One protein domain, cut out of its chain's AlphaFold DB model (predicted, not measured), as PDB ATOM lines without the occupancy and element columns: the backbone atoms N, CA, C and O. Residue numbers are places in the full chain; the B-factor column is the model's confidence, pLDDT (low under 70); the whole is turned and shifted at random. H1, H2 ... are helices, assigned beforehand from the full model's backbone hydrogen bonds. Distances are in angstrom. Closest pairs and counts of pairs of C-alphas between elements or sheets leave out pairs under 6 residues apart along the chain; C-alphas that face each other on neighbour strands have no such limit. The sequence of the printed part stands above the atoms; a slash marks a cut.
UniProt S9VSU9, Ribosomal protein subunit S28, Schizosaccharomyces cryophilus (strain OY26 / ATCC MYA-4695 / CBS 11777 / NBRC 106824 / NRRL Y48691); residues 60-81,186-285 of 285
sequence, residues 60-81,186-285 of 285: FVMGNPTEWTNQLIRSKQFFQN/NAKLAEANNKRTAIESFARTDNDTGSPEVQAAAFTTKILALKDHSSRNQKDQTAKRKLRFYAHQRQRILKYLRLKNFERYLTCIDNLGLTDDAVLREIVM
ATOM      1  N   PHE A  60      -6.395 -33.217  31.817       86.44
ATOM      2  CA  PHE A  60      -5.829 -33.176  33.167       86.44
ATOM      3  C   PHE A  60      -6.827 -33.624  34.240       86.44
ATOM      4  O   PHE A  60      -6.449 -34.096  35.317       86.44
ATOM      5  N   VAL A  61      -8.119 -33.441  33.969       88.38
ATOM      6  CA  VAL A  61      -9.183 -33.655  34.951       88.38
ATOM      7  C   VAL A  61      -9.802 -35.029  34.774       88.38
ATOM      8  O   VAL A  61      -9.960 -35.746  35.762       88.38
ATOM      9  N   MET A  62     -10.113 -35.432  33.545       86.12
ATOM     10  CA  MET A  62     -10.669 -36.763  33.292       86.12
ATOM     11  C   MET A  62      -9.640 -37.826  32.977       86.12
ATOM     12  O   MET A  62      -9.842 -38.971  33.371       86.12
ATOM     13  N   GLY A  63      -8.555 -37.456  32.311       88.06
ATOM     14  CA  GLY A  63      -7.695 -38.427  31.663       88.06
ATOM     15  C   GLY A  63      -8.362 -39.066  30.447       88.06
ATOM     16  O   GLY A  63      -9.372 -38.589  29.919       88.06
ATOM     17  N   ASN A  64      -7.767 -40.165  30.011       89.44
ATOM     18  CA  ASN A  64      -8.248 -40.998  28.923       89.44
ATOM     19  C   ASN A  64      -9.191 -42.079  29.477       89.44
ATOM     20  O   ASN A  64      -8.948 -42.603  30.562       89.44
ATOM     21  N   PRO A  65     -10.267 -42.447  28.760       88.75
ATOM     22  CA  PRO A  65     -11.184 -43.479  29.229       88.75
ATOM     23  C   PRO A  65     -10.499 -44.854  29.257       88.75
ATOM     24  O   PRO A  65     -10.048 -45.349  28.228       88.75
ATOM     25  N   THR A  66     -10.475 -45.485  30.428       90.25
ATOM     26  CA  THR A  66      -9.990 -46.857  30.656       90.25
ATOM     27  C   THR A  66     -11.135 -47.846  30.832       90.25
ATOM     28  O   THR A  66     -12.284 -47.449  31.056       90.25
ATOM     29  N   GLU A  67     -10.819 -49.143  30.797       88.50
ATOM     30  CA  GLU A  67     -11.764 -50.225  31.107       88.50
ATOM     31  C   GLU A  67     -12.482 -49.985  32.438       88.50
ATOM     32  O   GLU A  67     -13.711 -50.014  32.490       88.50
ATOM     33  N   TRP A  68     -11.730 -49.626  33.481       90.19
ATOM     34  CA  TRP A  68     -12.291 -49.335  34.796       90.19
ATOM     35  C   TRP A  68     -13.218 -48.112  34.783       90.19
ATOM     36  O   TRP A  68     -14.349 -48.181  35.262       90.19
ATOM     37  N   THR A  69     -12.803 -46.990  34.179       88.06
ATOM     38  CA  THR A  69     -13.661 -45.787  34.134       88.06
ATOM     39  C   THR A  69     -14.955 -46.001  33.344       88.06
ATOM     40  O   THR A  69     -15.965 -45.354  33.625       88.06
ATOM     41  N   ASN A  70     -14.947 -46.915  32.369       86.88
ATOM     42  CA  ASN A  70     -16.119 -47.258  31.571       86.88
ATOM     43  C   ASN A  70     -17.125 -48.135  32.326       86.88
ATOM     44  O   ASN A  70     -18.309 -48.081  32.002       86.88
ATOM     45  N   GLN A  71     -16.688 -48.881  33.344       84.44
ATOM     46  CA  GLN A  71     -17.567 -49.677  34.210       84.44
ATOM     47  C   GLN A  71     -18.363 -48.818  35.206       84.44
ATOM     48  O   GLN A  71     -19.392 -49.257  35.720       84.44
ATOM     49  N   LEU A  72     -17.907 -47.593  35.494       85.69
ATOM     50  CA  LEU A  72     -18.566 -46.705  36.450       85.69
ATOM     51  C   LEU A  72     -19.926 -46.222  35.933       85.69
ATOM     52  O   LEU A  72     -20.090 -45.835  34.774       85.69
ATOM     53  N   ILE A  73     -20.900 -46.152  36.838       78.50
ATOM     54  CA  ILE A  73     -22.248 -45.691  36.514       78.50
ATOM     55  C   ILE A  73     -22.197 -44.193  36.267       78.50
ATOM     56  O   ILE A  73     -21.949 -43.403  37.183       78.50
ATOM     57  N   ARG A  74     -22.467 -43.808  35.023       72.56
ATOM     58  CA  ARG A  74     -22.639 -42.416  34.620       72.56
ATOM     59  C   ARG A  74     -24.110 -42.078  34.465       72.56
ATOM     60  O   ARG A  74     -24.985 -42.933  34.359       72.56
ATOM     61  N   SER A  75     -24.394 -40.787  34.485       62.44
ATOM     62  CA  SER A  75     -25.761 -40.309  34.331       62.44
ATOM     63  C   SER A  75     -26.335 -40.670  32.946       62.44
ATOM     64  O   SER A  75     -25.590 -40.773  31.972       62.44
ATOM     65  N   LYS A  76     -27.664 -40.855  32.855       55.09
ATOM     66  CA  LYS A  76     -28.407 -41.471  31.724       55.09
ATOM     67  C   LYS A  76     -27.970 -41.073  30.296       55.09
ATOM     68  O   LYS A  76     -28.111 -41.880  29.385       55.09
ATOM     69  N   GLN A  77     -27.416 -39.878  30.083       48.56
ATOM     70  CA  GLN A  77     -26.954 -39.416  28.766       48.56
ATOM     71  C   GLN A  77     -25.670 -40.100  28.258       48.56
ATOM     72  O   GLN A  77     -25.497 -40.219  27.050       48.56
ATOM     73  N   PHE A  78     -24.786 -40.595  29.136       44.47
ATOM     74  CA  PHE A  78     -23.612 -41.371  28.703       44.47
ATOM     75  C   PHE A  78     -24.043 -42.680  28.022       44.47
ATOM     76  O   PHE A  78     -23.558 -43.022  26.945       44.47
ATOM     77  N   PHE A  79     -25.044 -43.348  28.602       40.59
ATOM     78  CA  PHE A  79     -25.658 -44.542  28.030       40.59
ATOM     79  C   PHE A  79     -26.430 -44.238  26.741       40.59
ATOM     80  O   PHE A  79     -26.331 -45.010  25.799       40.59
ATOM     81  N   GLN A  80     -27.119 -43.096  26.633       45.84
ATOM     82  CA  GLN A  80     -27.795 -42.693  25.386       45.84
ATOM     83  C   GLN A  80     -26.834 -42.577  24.189       45.84
ATOM     84  O   GLN A  80     -27.212 -42.948  23.080       45.84
ATOM     85  N   ASN A  81     -25.584 -42.155  24.413       45.16
ATOM     86  CA  ASN A  81     -24.563 -42.087  23.361       45.16
ATOM     87  C   ASN A  81     -23.903 -43.451  23.058       45.16
ATOM     88  O   ASN A  81     -23.487 -43.682  21.928       45.16
ATOM     89  N   ASN A 186     -31.556 -44.200  42.922       83.25
ATOM     90  CA  ASN A 186     -31.246 -42.779  43.026       83.25
ATOM     91  C   ASN A 186     -29.750 -42.492  42.770       83.25
ATOM     92  O   ASN A 186     -28.884 -43.361  42.889       83.25
ATOM     93  N   ALA A 187     -29.427 -41.229  42.477       82.69
ATOM     94  CA  ALA A 187     -28.051 -40.805  42.205       82.69
ATOM     95  C   ALA A 187     -27.086 -41.057  43.383       82.69
ATOM     96  O   ALA A 187     -25.916 -41.364  43.167       82.69
ATOM     97  N   LYS A 188     -27.580 -40.964  44.625       84.81
ATOM     98  CA  LYS A 188     -26.785 -41.199  45.839       84.81
ATOM     99  C   LYS A 188     -26.337 -42.659  45.944       84.81
ATOM    100  O   LYS A 188     -25.213 -42.930  46.355       84.81
ATOM    101  N   LEU A 189     -27.200 -43.595  45.563       83.50
ATOM    102  CA  LEU A 189     -26.896 -45.015  45.574       83.50
ATOM    103  C   LEU A 189     -25.930 -45.383  44.449       83.50
ATOM    104  O   LEU A 189     -24.989 -46.132  44.690       83.50
ATOM    105  N   ALA A 190     -26.100 -44.798  43.261       83.19
ATOM    106  CA  ALA A 190     -25.135 -44.943  42.175       83.19
ATOM    107  C   ALA A 190     -23.734 -44.440  42.580       83.19
ATOM    108  O   ALA A 190     -22.736 -45.105  42.304       83.19
ATOM    109  N   GLU A 191     -23.644 -43.311  43.294       86.19
ATOM    110  CA  GLU A 191     -22.376 -42.812  43.847       86.19
ATOM    111  C   GLU A 191     -21.782 -43.778  44.883       86.19
ATOM    112  O   GLU A 191     -20.587 -44.076  44.835       86.19
ATOM    113  N   ALA A 192     -22.607 -44.297  45.798       88.19
ATOM    114  CA  ALA A 192     -22.172 -45.276  46.791       88.19
ATOM    115  C   ALA A 192     -21.633 -46.554  46.135       88.19
ATOM    116  O   ALA A 192     -20.588 -47.054  46.556       88.19
ATOM    117  N   ASN A 193     -22.289 -47.040  45.077       87.50
ATOM    118  CA  ASN A 193     -21.811 -48.200  44.337       87.50
ATOM    119  C   ASN A 193     -20.487 -47.912  43.621       87.50
ATOM    120  O   ASN A 193     -19.529 -48.650  43.795       87.50
ATOM    121  N   ASN A 194     -20.379 -46.790  42.904       90.12
ATOM    122  CA  ASN A 194     -19.125 -46.394  42.257       90.12
ATOM    123  C   ASN A 194     -17.969 -46.294  43.264       90.12
ATOM    124  O   ASN A 194     -16.845 -46.694  42.966       90.12
ATOM    125  N   LYS A 195     -18.233 -45.782  44.473       90.69
ATOM    126  CA  LYS A 195     -17.246 -45.764  45.559       90.69
ATOM    127  C   LYS A 195     -16.861 -47.179  45.999       90.69
ATOM    128  O   LYS A 195     -15.681 -47.423  46.216       90.69
ATOM    129  N   ARG A 196     -17.823 -48.096  46.127       90.44
ATOM    130  CA  ARG A 196     -17.557 -49.506  46.447       90.44
ATOM    131  C   ARG A 196     -16.706 -50.168  45.363       90.44
ATOM    132  O   ARG A 196     -15.673 -50.727  45.702       90.44
ATOM    133  N   THR A 197     -17.059 -50.015  44.088       89.75
ATOM    134  CA  THR A 197     -16.258 -50.513  42.956       89.75
ATOM    135  C   THR A 197     -14.841 -49.944  42.977       89.75
ATOM    136  O   THR A 197     -13.883 -50.669  42.744       89.75
ATOM    137  N   ALA A 198     -14.675 -48.661  43.314       92.88
ATOM    138  CA  ALA A 198     -13.354 -48.053  43.461       92.88
ATOM    139  C   ALA A 198     -12.523 -48.687  44.588       92.88
ATOM    140  O   ALA A 198     -11.323 -48.873  44.421       92.88
ATOM    141  N   ILE A 199     -13.149 -49.024  45.718       92.38
ATOM    142  CA  ILE A 199     -12.481 -49.741  46.810       92.38
ATOM    143  C   ILE A 199     -12.112 -51.150  46.340       92.38
ATOM    144  O   ILE A 199     -10.945 -51.502  46.397       92.38
ATOM    145  N   GLU A 200     -13.059 -51.915  45.792       91.38
ATOM    146  CA  GLU A 200     -12.828 -53.294  45.332       91.38
ATOM    147  C   GLU A 200     -11.693 -53.393  44.293       91.38
ATOM    148  O   GLU A 200     -10.918 -54.342  44.328       91.38
ATOM    149  N   SER A 201     -11.560 -52.415  43.388       91.38
ATOM    150  CA  SER A 201     -10.531 -52.445  42.336       91.38
ATOM    151  C   SER A 201      -9.143 -51.963  42.775       91.38
ATOM    152  O   SER A 201      -8.154 -52.367  42.171       91.38
ATOM    153  N   PHE A 202      -9.048 -51.069  43.766       94.75
ATOM    154  CA  PHE A 202      -7.779 -50.426  44.152       94.75
ATOM    155  C   PHE A 202      -7.318 -50.765  45.575       94.75
ATOM    156  O   PHE A 202      -6.222 -50.354  45.970       94.75
ATOM    157  N   ALA A 203      -8.135 -51.481  46.351       93.81
ATOM    158  CA  ALA A 203      -7.779 -51.941  47.683       93.81
ATOM    159  C   ALA A 203      -6.605 -52.917  47.626       93.81
ATOM    160  O   ALA A 203      -6.488 -53.758  46.738       93.81
ATOM    161  N   ARG A 204      -5.720 -52.795  48.611       90.75
ATOM    162  CA  ARG A 204      -4.542 -53.665  48.761       90.75
ATOM    163  C   ARG A 204      -4.826 -54.891  49.607       90.75
ATOM    164  O   ARG A 204      -4.159 -55.908  49.484       90.75
ATOM    165  N   THR A 205      -5.754 -54.721  50.533       92.06
ATOM    166  CA  THR A 205      -6.198 -55.707  51.511       92.06
ATOM    167  C   THR A 205      -7.705 -55.575  51.624       92.06
ATOM    168  O   THR A 205      -8.227 -54.484  51.396       92.06
ATOM    169  N   ASP A 206      -8.390 -56.620  52.070       87.44
ATOM    170  CA  ASP A 206      -9.858 -56.694  52.063       87.44
ATOM    171  C   ASP A 206     -10.563 -55.529  52.786       87.44
ATOM    172  O   ASP A 206     -11.649 -55.117  52.392       87.44
ATOM    173  N   ASN A 207      -9.916 -54.932  53.795       90.12
ATOM    174  CA  ASN A 207     -10.442 -53.796  54.566       90.12
ATOM    175  C   ASN A 207      -9.730 -52.459  54.283       90.12
ATOM    176  O   ASN A 207      -9.820 -51.511  55.070       90.12
ATOM    177  N   ASP A 208      -8.997 -52.359  53.175       92.38
ATOM    178  CA  ASP A 208      -8.284 -51.136  52.818       92.38
ATOM    179  C   ASP A 208      -9.238 -50.070  52.273       92.38
ATOM    180  O   ASP A 208      -9.720 -50.127  51.145       92.38
ATOM    181  N   THR A 209      -9.479 -49.050  53.090       91.69
ATOM    182  CA  THR A 209     -10.299 -47.885  52.724       91.69
ATOM    183  C   THR A 209      -9.482 -46.599  52.610       91.69
ATOM    184  O   THR A 209     -10.002 -45.568  52.174       91.69
ATOM    185  N   GLY A 210      -8.214 -46.640  53.029       91.75
ATOM    186  CA  GLY A 210      -7.398 -45.462  53.304       91.75
ATOM    187  C   GLY A 210      -6.163 -45.333  52.423       91.75
ATOM    188  O   GLY A 210      -5.490 -44.303  52.498       91.75
ATOM    189  N   SER A 211      -5.839 -46.322  51.593       95.56
ATOM    190  CA  SER A 211      -4.686 -46.228  50.705       95.56
ATOM    191  C   SER A 211      -4.807 -45.082  49.695       95.56
ATOM    192  O   SER A 211      -5.909 -44.694  49.292       95.56
ATOM    193  N   PRO A 212      -3.671 -44.489  49.286       96.56
ATOM    194  CA  PRO A 212      -3.681 -43.375  48.345       96.56
ATOM    195  C   PRO A 212      -4.300 -43.757  46.994       96.56
ATOM    196  O   PRO A 212      -4.934 -42.910  46.372       96.56
ATOM    197  N   GLU A 213      -4.177 -45.016  46.563       96.25
ATOM    198  CA  GLU A 213      -4.817 -45.526  45.349       96.25
ATOM    199  C   GLU A 213      -6.345 -45.534  45.473       96.25
ATOM    200  O   GLU A 213      -7.030 -44.947  44.635       96.25
ATOM    201  N   VAL A 214      -6.876 -46.112  46.558       97.00
ATOM    202  CA  VAL A 214      -8.321 -46.144  46.842       97.00
ATOM    203  C   VAL A 214      -8.883 -44.731  46.962       97.00
ATOM    204  O   VAL A 214      -9.930 -44.419  46.391       97.00
ATOM    205  N   GLN A 215      -8.181 -43.837  47.662       97.12
ATOM    206  CA  GLN A 215      -8.596 -42.440  47.771       97.12
ATOM    207  C   GLN A 215      -8.595 -41.740  46.406       97.12
ATOM    208  O   GLN A 215      -9.555 -41.039  46.083       97.12
ATOM    209  N   ALA A 216      -7.555 -41.931  45.585       97.06
ATOM    210  CA  ALA A 216      -7.483 -41.352  44.246       97.06
ATOM    211  C   ALA A 216      -8.619 -41.861  43.345       97.06
ATOM    212  O   ALA A 216      -9.264 -41.055  42.668       97.06
ATOM    213  N   ALA A 217      -8.928 -43.158  43.396       96.62
ATOM    214  CA  ALA A 217     -10.056 -43.756  42.688       96.62
ATOM    215  C   ALA A 217     -11.400 -43.184  43.168       96.62
ATOM    216  O   ALA A 217     -12.219 -42.762  42.351       96.62
ATOM    217  N   ALA A 218     -11.601 -43.048  44.482       95.94
ATOM    218  CA  ALA A 218     -12.802 -42.441  45.056       95.94
ATOM    219  C   ALA A 218     -12.964 -40.951  44.695       95.94
ATOM    220  O   ALA A 218     -14.086 -40.458  44.573       95.94
ATOM    221  N   PHE A 219     -11.872 -40.202  44.514       96.81
ATOM    222  CA  PHE A 219     -11.955 -38.844  43.973       96.81
ATOM    223  C   PHE A 219     -12.290 -38.846  42.483       96.81
ATOM    224  O   PHE A 219     -13.086 -38.015  42.051       96.81
ATOM    225  N   THR A 220     -11.755 -39.789  41.706       95.94
ATOM    226  CA  THR A 220     -12.068 -39.928  40.276       95.94
ATOM    227  C   THR A 220     -13.555 -40.189  40.037       95.94
ATOM    228  O   THR A 220     -14.150 -39.522  39.190       95.94
ATOM    229  N   THR A 221     -14.202 -41.053  40.827       94.62
ATOM    230  CA  THR A 221     -15.655 -41.287  40.702       94.62
ATOM    231  C   THR A 221     -16.468 -40.008  40.941       94.62
ATOM    232  O   THR A 221     -17.393 -39.705  40.185       94.62
ATOM    233  N   LYS A 222     -16.081 -39.198  41.935       94.56
ATOM    234  CA  LYS A 222     -16.711 -37.899  42.229       94.56
ATOM    235  C   LYS A 222     -16.466 -36.856  41.142       94.56
ATOM    236  O   LYS A 222     -17.374 -36.092  40.822       94.56
ATOM    237  N   ILE A 223     -15.256 -36.806  40.586       95.00
ATOM    238  CA  ILE A 223     -14.883 -35.901  39.489       95.00
ATOM    239  C   ILE A 223     -15.751 -36.189  38.261       95.00
ATOM    240  O   ILE A 223     -16.351 -35.262  37.712       95.00
ATOM    241  N   LEU A 224     -15.890 -37.465  37.884       92.38
ATOM    242  CA  LEU A 224     -16.735 -37.902  36.770       92.38
ATOM    243  C   LEU A 224     -18.200 -37.493  36.979       92.38
ATOM    244  O   LEU A 224     -18.786 -36.838  36.117       92.38
ATOM    245  N   ALA A 225     -18.764 -37.777  38.156       90.56
ATOM    246  CA  ALA A 225     -20.142 -37.407  38.484       90.56
ATOM    247  C   ALA A 225     -20.377 -35.882  38.458       90.56
ATOM    248  O   ALA A 225     -21.371 -35.400  37.909       90.56
ATOM    249  N   LEU A 226     -19.452 -35.099  39.023       92.12
ATOM    250  CA  LEU A 226     -19.568 -33.639  39.061       92.12
ATOM    251  C   LEU A 226     -19.365 -32.986  37.702       92.12
ATOM    252  O   LEU A 226     -19.960 -31.939  37.452       92.12
ATOM    253  N   LYS A 227     -18.554 -33.565  36.817       91.50
ATOM    254  CA  LYS A 227     -18.417 -33.046  35.456       91.50
ATOM    255  C   LYS A 227     -19.688 -33.238  34.657       91.50
ATOM    256  O   LYS A 227     -20.106 -32.283  34.006       91.50
ATOM    257  N   ASP A 228     -20.295 -34.419  34.722       88.50
ATOM    258  CA  ASP A 228     -21.585 -34.684  34.082       88.50
ATOM    259  C   ASP A 228     -22.624 -33.651  34.542       88.50
ATOM    260  O   ASP A 228     -23.290 -33.010  33.724       88.50
ATOM    261  N   HIS A 229     -22.711 -33.425  35.859       89.44
ATOM    262  CA  HIS A 229     -23.595 -32.413  36.445       89.44
ATOM    263  C   HIS A 229     -23.245 -30.997  35.981       89.44
ATOM    264  O   HIS A 229     -24.119 -30.273  35.512       89.44
ATOM    265  N   SER A 230     -21.974 -30.600  36.062       90.06
ATOM    266  CA  SER A 230     -21.519 -29.255  35.691       90.06
ATOM    267  C   SER A 230     -21.658 -28.970  34.196       90.06
ATOM    268  O   SER A 230     -21.785 -27.805  33.823       90.06
ATOM    269  N   SER A 231     -21.616 -29.996  33.343       89.19
ATOM    270  CA  SER A 231     -21.822 -29.855  31.900       89.19
ATOM    271  C   SER A 231     -23.269 -29.484  31.577       89.19
ATOM    272  O   SER A 231     -23.508 -28.687  30.673       89.19
ATOM    273  N   ARG A 232     -24.229 -30.029  32.333       89.00
ATOM    274  CA  ARG A 232     -25.657 -29.685  32.223       89.00
ATOM    275  C   ARG A 232     -25.982 -28.373  32.927       89.00
ATOM    276  O   ARG A 232     -26.745 -27.564  32.417       89.00
ATOM    277  N   ASN A 233     -25.373 -28.157  34.088       91.69
ATOM    278  CA  ASN A 233     -25.666 -27.048  34.987       91.69
ATOM    279  C   ASN A 233     -24.529 -26.028  34.978       91.69
ATOM    280  O   ASN A 233     -23.781 -25.876  35.943       91.69
ATOM    281  N   GLN A 234     -24.403 -25.290  33.876       92.44
ATOM    282  CA  GLN A 234     -23.291 -24.356  33.679       92.44
ATOM    283  C   GLN A 234     -23.268 -23.195  34.689       92.44
ATOM    284  O   GLN A 234     -22.199 -22.631  34.938       92.44
ATOM    285  N   LYS A 235     -24.421 -22.839  35.273       95.56
ATOM    286  CA  LYS A 235     -24.559 -21.743  36.248       95.56
ATOM    287  C   LYS A 235     -24.191 -22.144  37.684       95.56
ATOM    288  O   LYS A 235     -23.978 -21.264  38.512       95.56
ATOM    289  N   ASP A 236     -24.079 -23.438  37.984       96.62
ATOM    290  CA  ASP A 236     -23.755 -23.926  39.329       96.62
ATOM    291  C   ASP A 236     -22.248 -23.794  39.618       96.62
ATOM    292  O   ASP A 236     -21.434 -24.674  39.323       96.62
ATOM    293  N   GLN A 237     -21.861 -22.657  40.197       95.69
ATOM    294  CA  GLN A 237     -20.464 -22.377  40.552       95.69
ATOM    295  C   GLN A 237     -19.979 -23.221  41.736       95.69
ATOM    296  O   GLN A 237     -18.787 -23.527  41.842       95.69
ATOM    297  N   THR A 238     -20.890 -23.642  42.613       96.31
ATOM    298  CA  THR A 238     -20.562 -24.471  43.775       96.31
ATOM    299  C   THR A 238     -20.135 -25.865  43.332       96.31
ATOM    300  O   THR A 238     -19.131 -26.384  43.828       96.31
ATOM    301  N   ALA A 239     -20.823 -26.458  42.351       94.19
ATOM    302  CA  ALA A 239     -20.412 -27.725  41.751       94.19
ATOM    303  C   ALA A 239     -19.041 -27.629  41.065       94.19
ATOM    304  O   ALA A 239     -18.191 -28.491  41.290       94.19
ATOM    305  N   LYS A 240     -18.770 -26.553  40.310       94.94
ATOM    306  CA  LYS A 240     -17.447 -26.317  39.697       94.94
ATOM    307  C   LYS A 240     -16.340 -26.183  40.738       94.94
ATOM    308  O   LYS A 240     -15.263 -26.753  40.579       94.94
ATOM    309  N   ARG A 241     -16.605 -25.481  41.846       95.75
ATOM    310  CA  ARG A 241     -15.665 -25.383  42.973       95.75
ATOM    311  C   ARG A 241     -15.374 -26.756  43.580       95.75
ATOM    312  O   ARG A 241     -14.211 -27.054  43.839       95.75
ATOM    313  N   LYS A 242     -16.398 -27.593  43.783       96.56
ATOM    314  CA  LYS A 242     -16.229 -28.973  44.275       96.56
ATOM    315  C   LYS A 242     -15.419 -29.828  43.298       96.56
ATOM    316  O   LYS A 242     -14.534 -30.555  43.736       96.56
ATOM    317  N   LEU A 243     -15.674 -29.703  41.993       96.06
ATOM    318  CA  LEU A 243     -14.927 -30.403  40.944       96.06
ATOM    319  C   LEU A 243     -13.432 -30.067  41.010       96.06
ATOM    320  O   LEU A 243     -12.609 -30.973  41.123       96.06
ATOM    321  N   ARG A 244     -13.092 -28.771  41.049       95.56
ATOM    322  CA  ARG A 244     -11.705 -28.308  41.223       95.56
ATOM    323  C   ARG A 244     -11.077 -28.836  42.504       95.56
ATOM    324  O   ARG A 244      -9.962 -29.345  42.483       95.56
ATOM    325  N   PHE A 245     -11.800 -28.749  43.619       96.69
ATOM    326  CA  PHE A 245     -11.316 -29.238  44.906       96.69
ATOM    327  C   PHE A 245     -10.940 -30.725  44.852       96.69
ATOM    328  O   PHE A 245      -9.856 -31.097  45.297       96.69
ATOM    329  N   TYR A 246     -11.793 -31.572  44.269       97.12
ATOM    330  CA  TYR A 246     -11.498 -32.999  44.146       97.12
ATOM    331  C   TYR A 246     -10.363 -33.291  43.164       97.12
ATOM    332  O   TYR A 246      -9.536 -34.152  43.461       97.12
ATOM    333  N   ALA A 247     -10.266 -32.554  42.053       96.75
ATOM    334  CA  ALA A 247      -9.150 -32.676  41.117       96.75
ATOM    335  C   ALA A 247      -7.804 -32.384  41.806       96.75
ATOM    336  O   ALA A 247      -6.885 -33.201  41.732       96.75
ATOM    337  N   HIS A 248      -7.716 -31.291  42.570       96.69
ATOM    338  CA  HIS A 248      -6.509 -30.955  43.330       96.69
ATOM    339  C   HIS A 248      -6.215 -31.943  44.463       96.69
ATOM    340  O   HIS A 248      -5.053 -32.274  44.696       96.69
ATOM    341  N   GLN A 249      -7.233 -32.448  45.169       97.38
ATOM    342  CA  GLN A 249      -7.012 -33.455  46.213       97.38
ATOM    343  C   GLN A 249      -6.468 -34.762  45.640       97.38
ATOM    344  O   GLN A 249      -5.477 -35.285  46.155       97.38
ATOM    345  N   ARG A 250      -7.051 -35.246  44.537       97.62
ATOM    346  CA  ARG A 250      -6.543 -36.413  43.809       97.62
ATOM    347  C   ARG A 250      -5.099 -36.191  43.369       97.62
ATOM    348  O   ARG A 250      -4.249 -37.038  43.622       97.62
ATOM    349  N   GLN A 251      -4.808 -35.029  42.784       96.75
ATOM    350  CA  GLN A 251      -3.460 -34.660  42.360       96.75
ATOM    351  C   GLN A 251      -2.460 -34.710  43.524       96.75
ATOM    352  O   GLN A 251      -1.374 -35.271  43.394       96.75
ATOM    353  N   ARG A 252      -2.826 -34.153  44.681       96.94
ATOM    354  CA  ARG A 252      -1.969 -34.117  45.872       96.94
ATOM    355  C   ARG A 252      -1.659 -35.520  46.403       96.94
ATOM    356  O   ARG A 252      -0.521 -35.788  46.779       96.94
ATOM    357  N   ILE A 253      -2.644 -36.416  46.386       97.56
ATOM    358  CA  ILE A 253      -2.481 -37.815  46.806       97.56
ATOM    359  C   ILE A 253      -1.611 -38.594  45.823       97.56
ATOM    360  O   ILE A 253      -0.719 -39.324  46.249       97.56
ATOM    361  N   LEU A 254      -1.807 -38.401  44.518       97.56
ATOM    362  CA  LEU A 254      -0.983 -39.041  43.494       97.56
ATOM    363  C   LEU A 254       0.472 -38.551  43.545       97.56
ATOM    364  O   LEU A 254       1.387 -39.365  43.448       97.56
ATOM    365  N   LYS A 255       0.710 -37.256  43.811       97.56
ATOM    366  CA  LYS A 255       2.061 -36.724  44.080       97.56
ATOM    367  C   LYS A 255       2.709 -37.403  45.289       97.56
ATOM    368  O   LYS A 255       3.878 -37.770  45.220       97.56
ATOM    369  N   TYR A 256       1.961 -37.596  46.378       97.31
ATOM    370  CA  TYR A 256       2.452 -38.325  47.552       97.31
ATOM    371  C   TYR A 256       2.782 -39.786  47.221       97.31
ATOM    372  O   TYR A 256       3.849 -40.273  47.593       97.31
ATOM    373  N   LEU A 257       1.896 -40.475  46.497       97.12
ATOM    374  CA  LEU A 257       2.103 -41.865  46.105       97.12
ATOM    375  C   LEU A 257       3.351 -42.017  45.233       97.12
ATOM    376  O   LEU A 257       4.176 -42.873  45.528       97.12
ATOM    377  N   ARG A 258       3.541 -41.132  44.248       97.44
ATOM    378  CA  ARG A 258       4.730 -41.102  43.387       97.44
ATOM    379  C   ARG A 258       6.030 -41.004  44.183       97.44
ATOM    380  O   ARG A 258       6.979 -41.714  43.873       97.44
ATOM    381  N   LEU A 259       6.071 -40.144  45.206       97.25
ATOM    382  CA  LEU A 259       7.242 -39.987  46.078       97.25
ATOM    383  C   LEU A 259       7.485 -41.214  46.964       97.25
ATOM    384  O   LEU A 259       8.629 -41.539  47.259       97.25
ATOM    385  N   LYS A 260       6.415 -41.880  47.409       96.81
ATOM    386  CA  LYS A 260       6.500 -43.019  48.330       96.81
ATOM    387  C   LYS A 260       6.823 -44.334  47.626       96.81
ATOM    388  O   LYS A 260       7.592 -45.131  48.152       96.81
ATOM    389  N   ASN A 261       6.179 -44.604  46.496       96.88
ATOM    390  CA  ASN A 261       6.402 -45.799  45.696       96.88
ATOM    391  C   ASN A 261       5.999 -45.536  44.239       96.88
ATOM    392  O   ASN A 261       4.820 -45.381  43.917       96.88
ATOM    393  N   PHE A 262       7.003 -45.520  43.368       96.62
ATOM    394  CA  PHE A 262       6.835 -45.186  41.961       96.62
ATOM    395  C   PHE A 262       6.116 -46.278  41.155       96.62
ATOM    396  O   PHE A 262       5.279 -45.964  40.318       96.62
ATOM    397  N   GLU A 263       6.376 -47.553  41.435       96.81
ATOM    398  CA  GLU A 263       5.754 -48.674  40.717       96.81
ATOM    399  C   GLU A 263       4.238 -48.723  40.952       96.81
ATOM    400  O   GLU A 263       3.447 -48.794  40.014       96.81
ATOM    401  N   ARG A 264       3.818 -48.568  42.211       95.56
ATOM    402  CA  ARG A 264       2.401 -48.448  42.586       95.56
ATOM    403  C   ARG A 264       1.728 -47.232  41.967       95.56
ATOM    404  O   ARG A 264       0.536 -47.250  41.681       95.56
ATOM    405  N   TYR A 265       2.479 -46.145  41.842       97.62
ATOM    406  CA  TYR A 265       1.982 -44.938  41.213       97.62
ATOM    407  C   TYR A 265       1.677 -45.180  39.733       97.62
ATOM    408  O   TYR A 265       0.581 -44.827  39.307       97.62
ATOM    409  N   LEU A 266       2.591 -45.818  38.992       96.62
ATOM    410  CA  LEU A 266       2.408 -46.135  37.572       96.62
ATOM    411  C   LEU A 266       1.165 -46.998  37.339       96.62
ATOM    412  O   LEU A 266       0.273 -46.601  36.596       96.62
ATOM    413  N   THR A 267       1.035 -48.110  38.067       96.00
ATOM    414  CA  THR A 267      -0.142 -48.985  37.935       96.00
ATOM    415  C   THR A 267      -1.444 -48.265  38.293       96.00
ATOM    416  O   THR A 267      -2.475 -48.468  37.654       96.00
ATOM    417  N   CYS A 268      -1.409 -47.374  39.289       96.00
ATOM    418  CA  CYS A 268      -2.570 -46.581  39.673       96.00
ATOM    419  C   CYS A 268      -2.980 -45.579  38.583       96.00
ATOM    420  O   CYS A 268      -4.167 -45.504  38.262       96.00
ATOM    421  N   ILE A 269      -2.041 -44.817  38.007       95.62
ATOM    422  CA  ILE A 269      -2.369 -43.837  36.958       95.62
ATOM    423  C   ILE A 269      -2.836 -44.518  35.670       95.62
ATOM    424  O   ILE A 269      -3.786 -44.023  35.068       95.62
ATOM    425  N   ASP A 270      -2.268 -45.675  35.319       94.62
ATOM    426  CA  ASP A 270      -2.662 -46.450  34.140       94.62
ATOM    427  C   ASP A 270      -4.108 -46.938  34.267       94.62
ATOM    428  O   ASP A 270      -4.924 -46.720  33.372       94.62
ATOM    429  N   ASN A 271      -4.476 -47.493  35.427       94.31
ATOM    430  CA  ASN A 271      -5.846 -47.939  35.699       94.31
ATOM    431  C   ASN A 271      -6.852 -46.772  35.723       94.31
ATOM    432  O   ASN A 271      -7.986 -46.902  35.247       94.31
ATOM    433  N   LEU A 272      -6.450 -45.620  36.271       94.44
ATOM    434  CA  LEU A 272      -7.273 -44.406  36.313       94.44
ATOM    435  C   LEU A 272      -7.358 -43.679  34.962       94.44
ATOM    436  O   LEU A 272      -8.253 -42.852  34.797       94.44
ATOM    437  N   GLY A 273      -6.447 -43.957  34.025       93.88
ATOM    438  CA  GLY A 273      -6.361 -43.285  32.727       93.88
ATOM    439  C   GLY A 273      -5.667 -41.928  32.761       93.88
ATOM    440  O   GLY A 273      -5.913 -41.087  31.898       93.88
ATOM    441  N   LEU A 274      -4.835 -41.671  33.768       94.19
ATOM    442  CA  LEU A 274      -4.148 -40.393  33.952       94.19
ATOM    443  C   LEU A 274      -2.714 -40.457  33.422       94.19
ATOM    444  O   LEU A 274      -2.044 -41.476  33.515       94.19
ATOM    445  N   THR A 275      -2.222 -39.332  32.908       92.56
ATOM    446  CA  THR A 275      -0.818 -39.183  32.509       92.56
ATOM    447  C   THR A 275       0.018 -38.606  33.654       92.56
ATOM    448  O   THR A 275      -0.502 -37.906  34.526       92.56
ATOM    449  N   ASP A 276       1.336 -38.835  33.642       93.00
ATOM    450  CA  ASP A 276       2.248 -38.256  34.649       93.00
ATOM    451  C   ASP A 276       2.193 -36.715  34.641       93.00
ATOM    452  O   ASP A 276       2.174 -36.060  35.686       93.00
ATOM    453  N   ASP A 277       2.041 -36.124  33.452       90.75
ATOM    454  CA  ASP A 277       1.842 -34.684  33.275       90.75
ATOM    455  C   ASP A 277       0.590 -34.167  34.002       90.75
ATOM    456  O   ASP A 277       0.636 -33.083  34.593       90.75
ATOM    457  N   ALA A 278      -0.504 -34.939  34.010       90.88
ATOM    458  CA  ALA A 278      -1.739 -34.565  34.698       90.88
ATOM    459  C   ALA A 278      -1.556 -34.472  36.219       90.88
ATOM    460  O   ALA A 278      -2.192 -33.662  36.894       90.88
ATOM    461  N   VAL A 279      -0.651 -35.283  36.767       93.31
ATOM    462  CA  VAL A 279      -0.332 -35.276  38.193       93.31
ATOM    463  C   VAL A 279       0.640 -34.155  38.525       93.31
ATOM    464  O   VAL A 279       0.490 -33.519  39.565       93.31
ATOM    465  N   LEU A 280       1.631 -33.870  37.685       92.62
ATOM    466  CA  LEU A 280       2.713 -32.952  38.043       92.62
ATOM    467  C   LEU A 280       2.396 -31.487  37.780       92.62
ATOM    468  O   LEU A 280       2.697 -30.647  38.637       92.62
ATOM    469  N   ARG A 281       1.773 -31.184  36.641       90.88
ATOM    470  CA  ARG A 281       1.499 -29.807  36.220       90.88
ATOM    471  C   ARG A 281       0.380 -29.176  37.032       90.88
ATOM    472  O   ARG A 281      -0.427 -29.858  37.654       90.88
ATOM    473  N   GLU A 282       0.334 -27.854  37.050       90.56
ATOM    474  CA  GLU A 282      -0.764 -27.140  37.692       90.56
ATOM    475  C   GLU A 282      -2.077 -27.376  36.936       90.56
ATOM    476  O   GLU A 282      -2.132 -27.256  35.712       90.56
ATOM    477  N   ILE A 283      -3.130 -27.733  37.675       88.44
ATOM    478  CA  ILE A 283      -4.474 -27.884  37.116       88.44
ATOM    479  C   ILE A 283      -5.134 -26.506  37.101       88.44
ATOM    480  O   ILE A 283      -5.349 -25.915  38.158       88.44
ATOM    481  N   VAL A 284      -5.492 -26.028  35.911       86.06
ATOM    482  CA  VAL A 284      -6.213 -24.765  35.706       86.06
ATOM    483  C   VAL A 284      -7.587 -25.085  35.106       86.06
ATOM    484  O   VAL A 284      -7.660 -25.751  34.075       86.06
ATOM    485  N   MET A 285      -8.673 -24.659  35.773       80.19
ATOM    486  CA  MET A 285     -10.076 -24.961  35.414       80.19
ATOM    487  C   MET A 285     -11.030 -23.778  35.582       80.19
ATOM    488  O   MET A 285     -11.043 -23.173  36.685       80.19
TER     489      MET A 285
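Overview. This is residues 60 to 81 and 186 to 285 of the 285 residues of the protein "Ribosomal protein subunit S28" of Schizosaccharomyces cryophilus (strain OY26 / ATCC MYA-4695 / CBS 11777 / NBRC 106824 / NRRL Y48691) (UniProt S9VSU9). Three helices, H3, H4 and H5, lie side by side in an up-and-down row with H4 in the middle, and H6 folds back from H5 to pack on one end of H4 and H5. Short H1 packs on H6, short H7 packs on H5, and H2 lies out at the edge, touching no helix. The printed part has 122 residues with seven named helices, H1 to H7 in order, and no named strand: all helix. It is compact, radius of gyration of the C-alphas 14.1 A, and spans 39 by 33 by 24 A.

Arrangement. H1, residues 67 to 71, touches H6, residues 262 to 272, closest at the C-alphas of Trp 68 and Asn 271, 6.7 A. H2, residues 76 to 81, is apart from H1. H3, residues 187 to 202, and H4, residues 212 to 232, form a helical hairpin at a shallow tilt of 32 degrees; the closest C-alphas, Phe 202 and Val 214, are 5.1 A apart. H4, H5, residues 237 to 260, and H6 form an up-and-down bundle, each helix running against the one before. H4 and H5 touch closest at the C-alphas of Ala 216 and Arg 250, 5.0 A. H7, residues 276 to 280, touches residues 251 to 255 of H5. O i to N i+4 pairs are all within hydrogen-bond range in H1, H2, H3, H5, H6 and H7, and 16 of 17 in H4.

Along the chain. H1 begins at C-alpha 67 (-11.764, -50.225, 31.107). H3 measures 22.5 A, H4 30.5 A, H5 34.8 A and H6 15.2 A. H7 ends at C-alpha 280 (2.713, -32.952, 38.043).

Size, cuts and confidence. Residues 82 to 185 are not printed; C-alphas 81 and 186 are 20.8 A apart. No link printed whole is long. Residues 75 to 81 have pLDDT under 70.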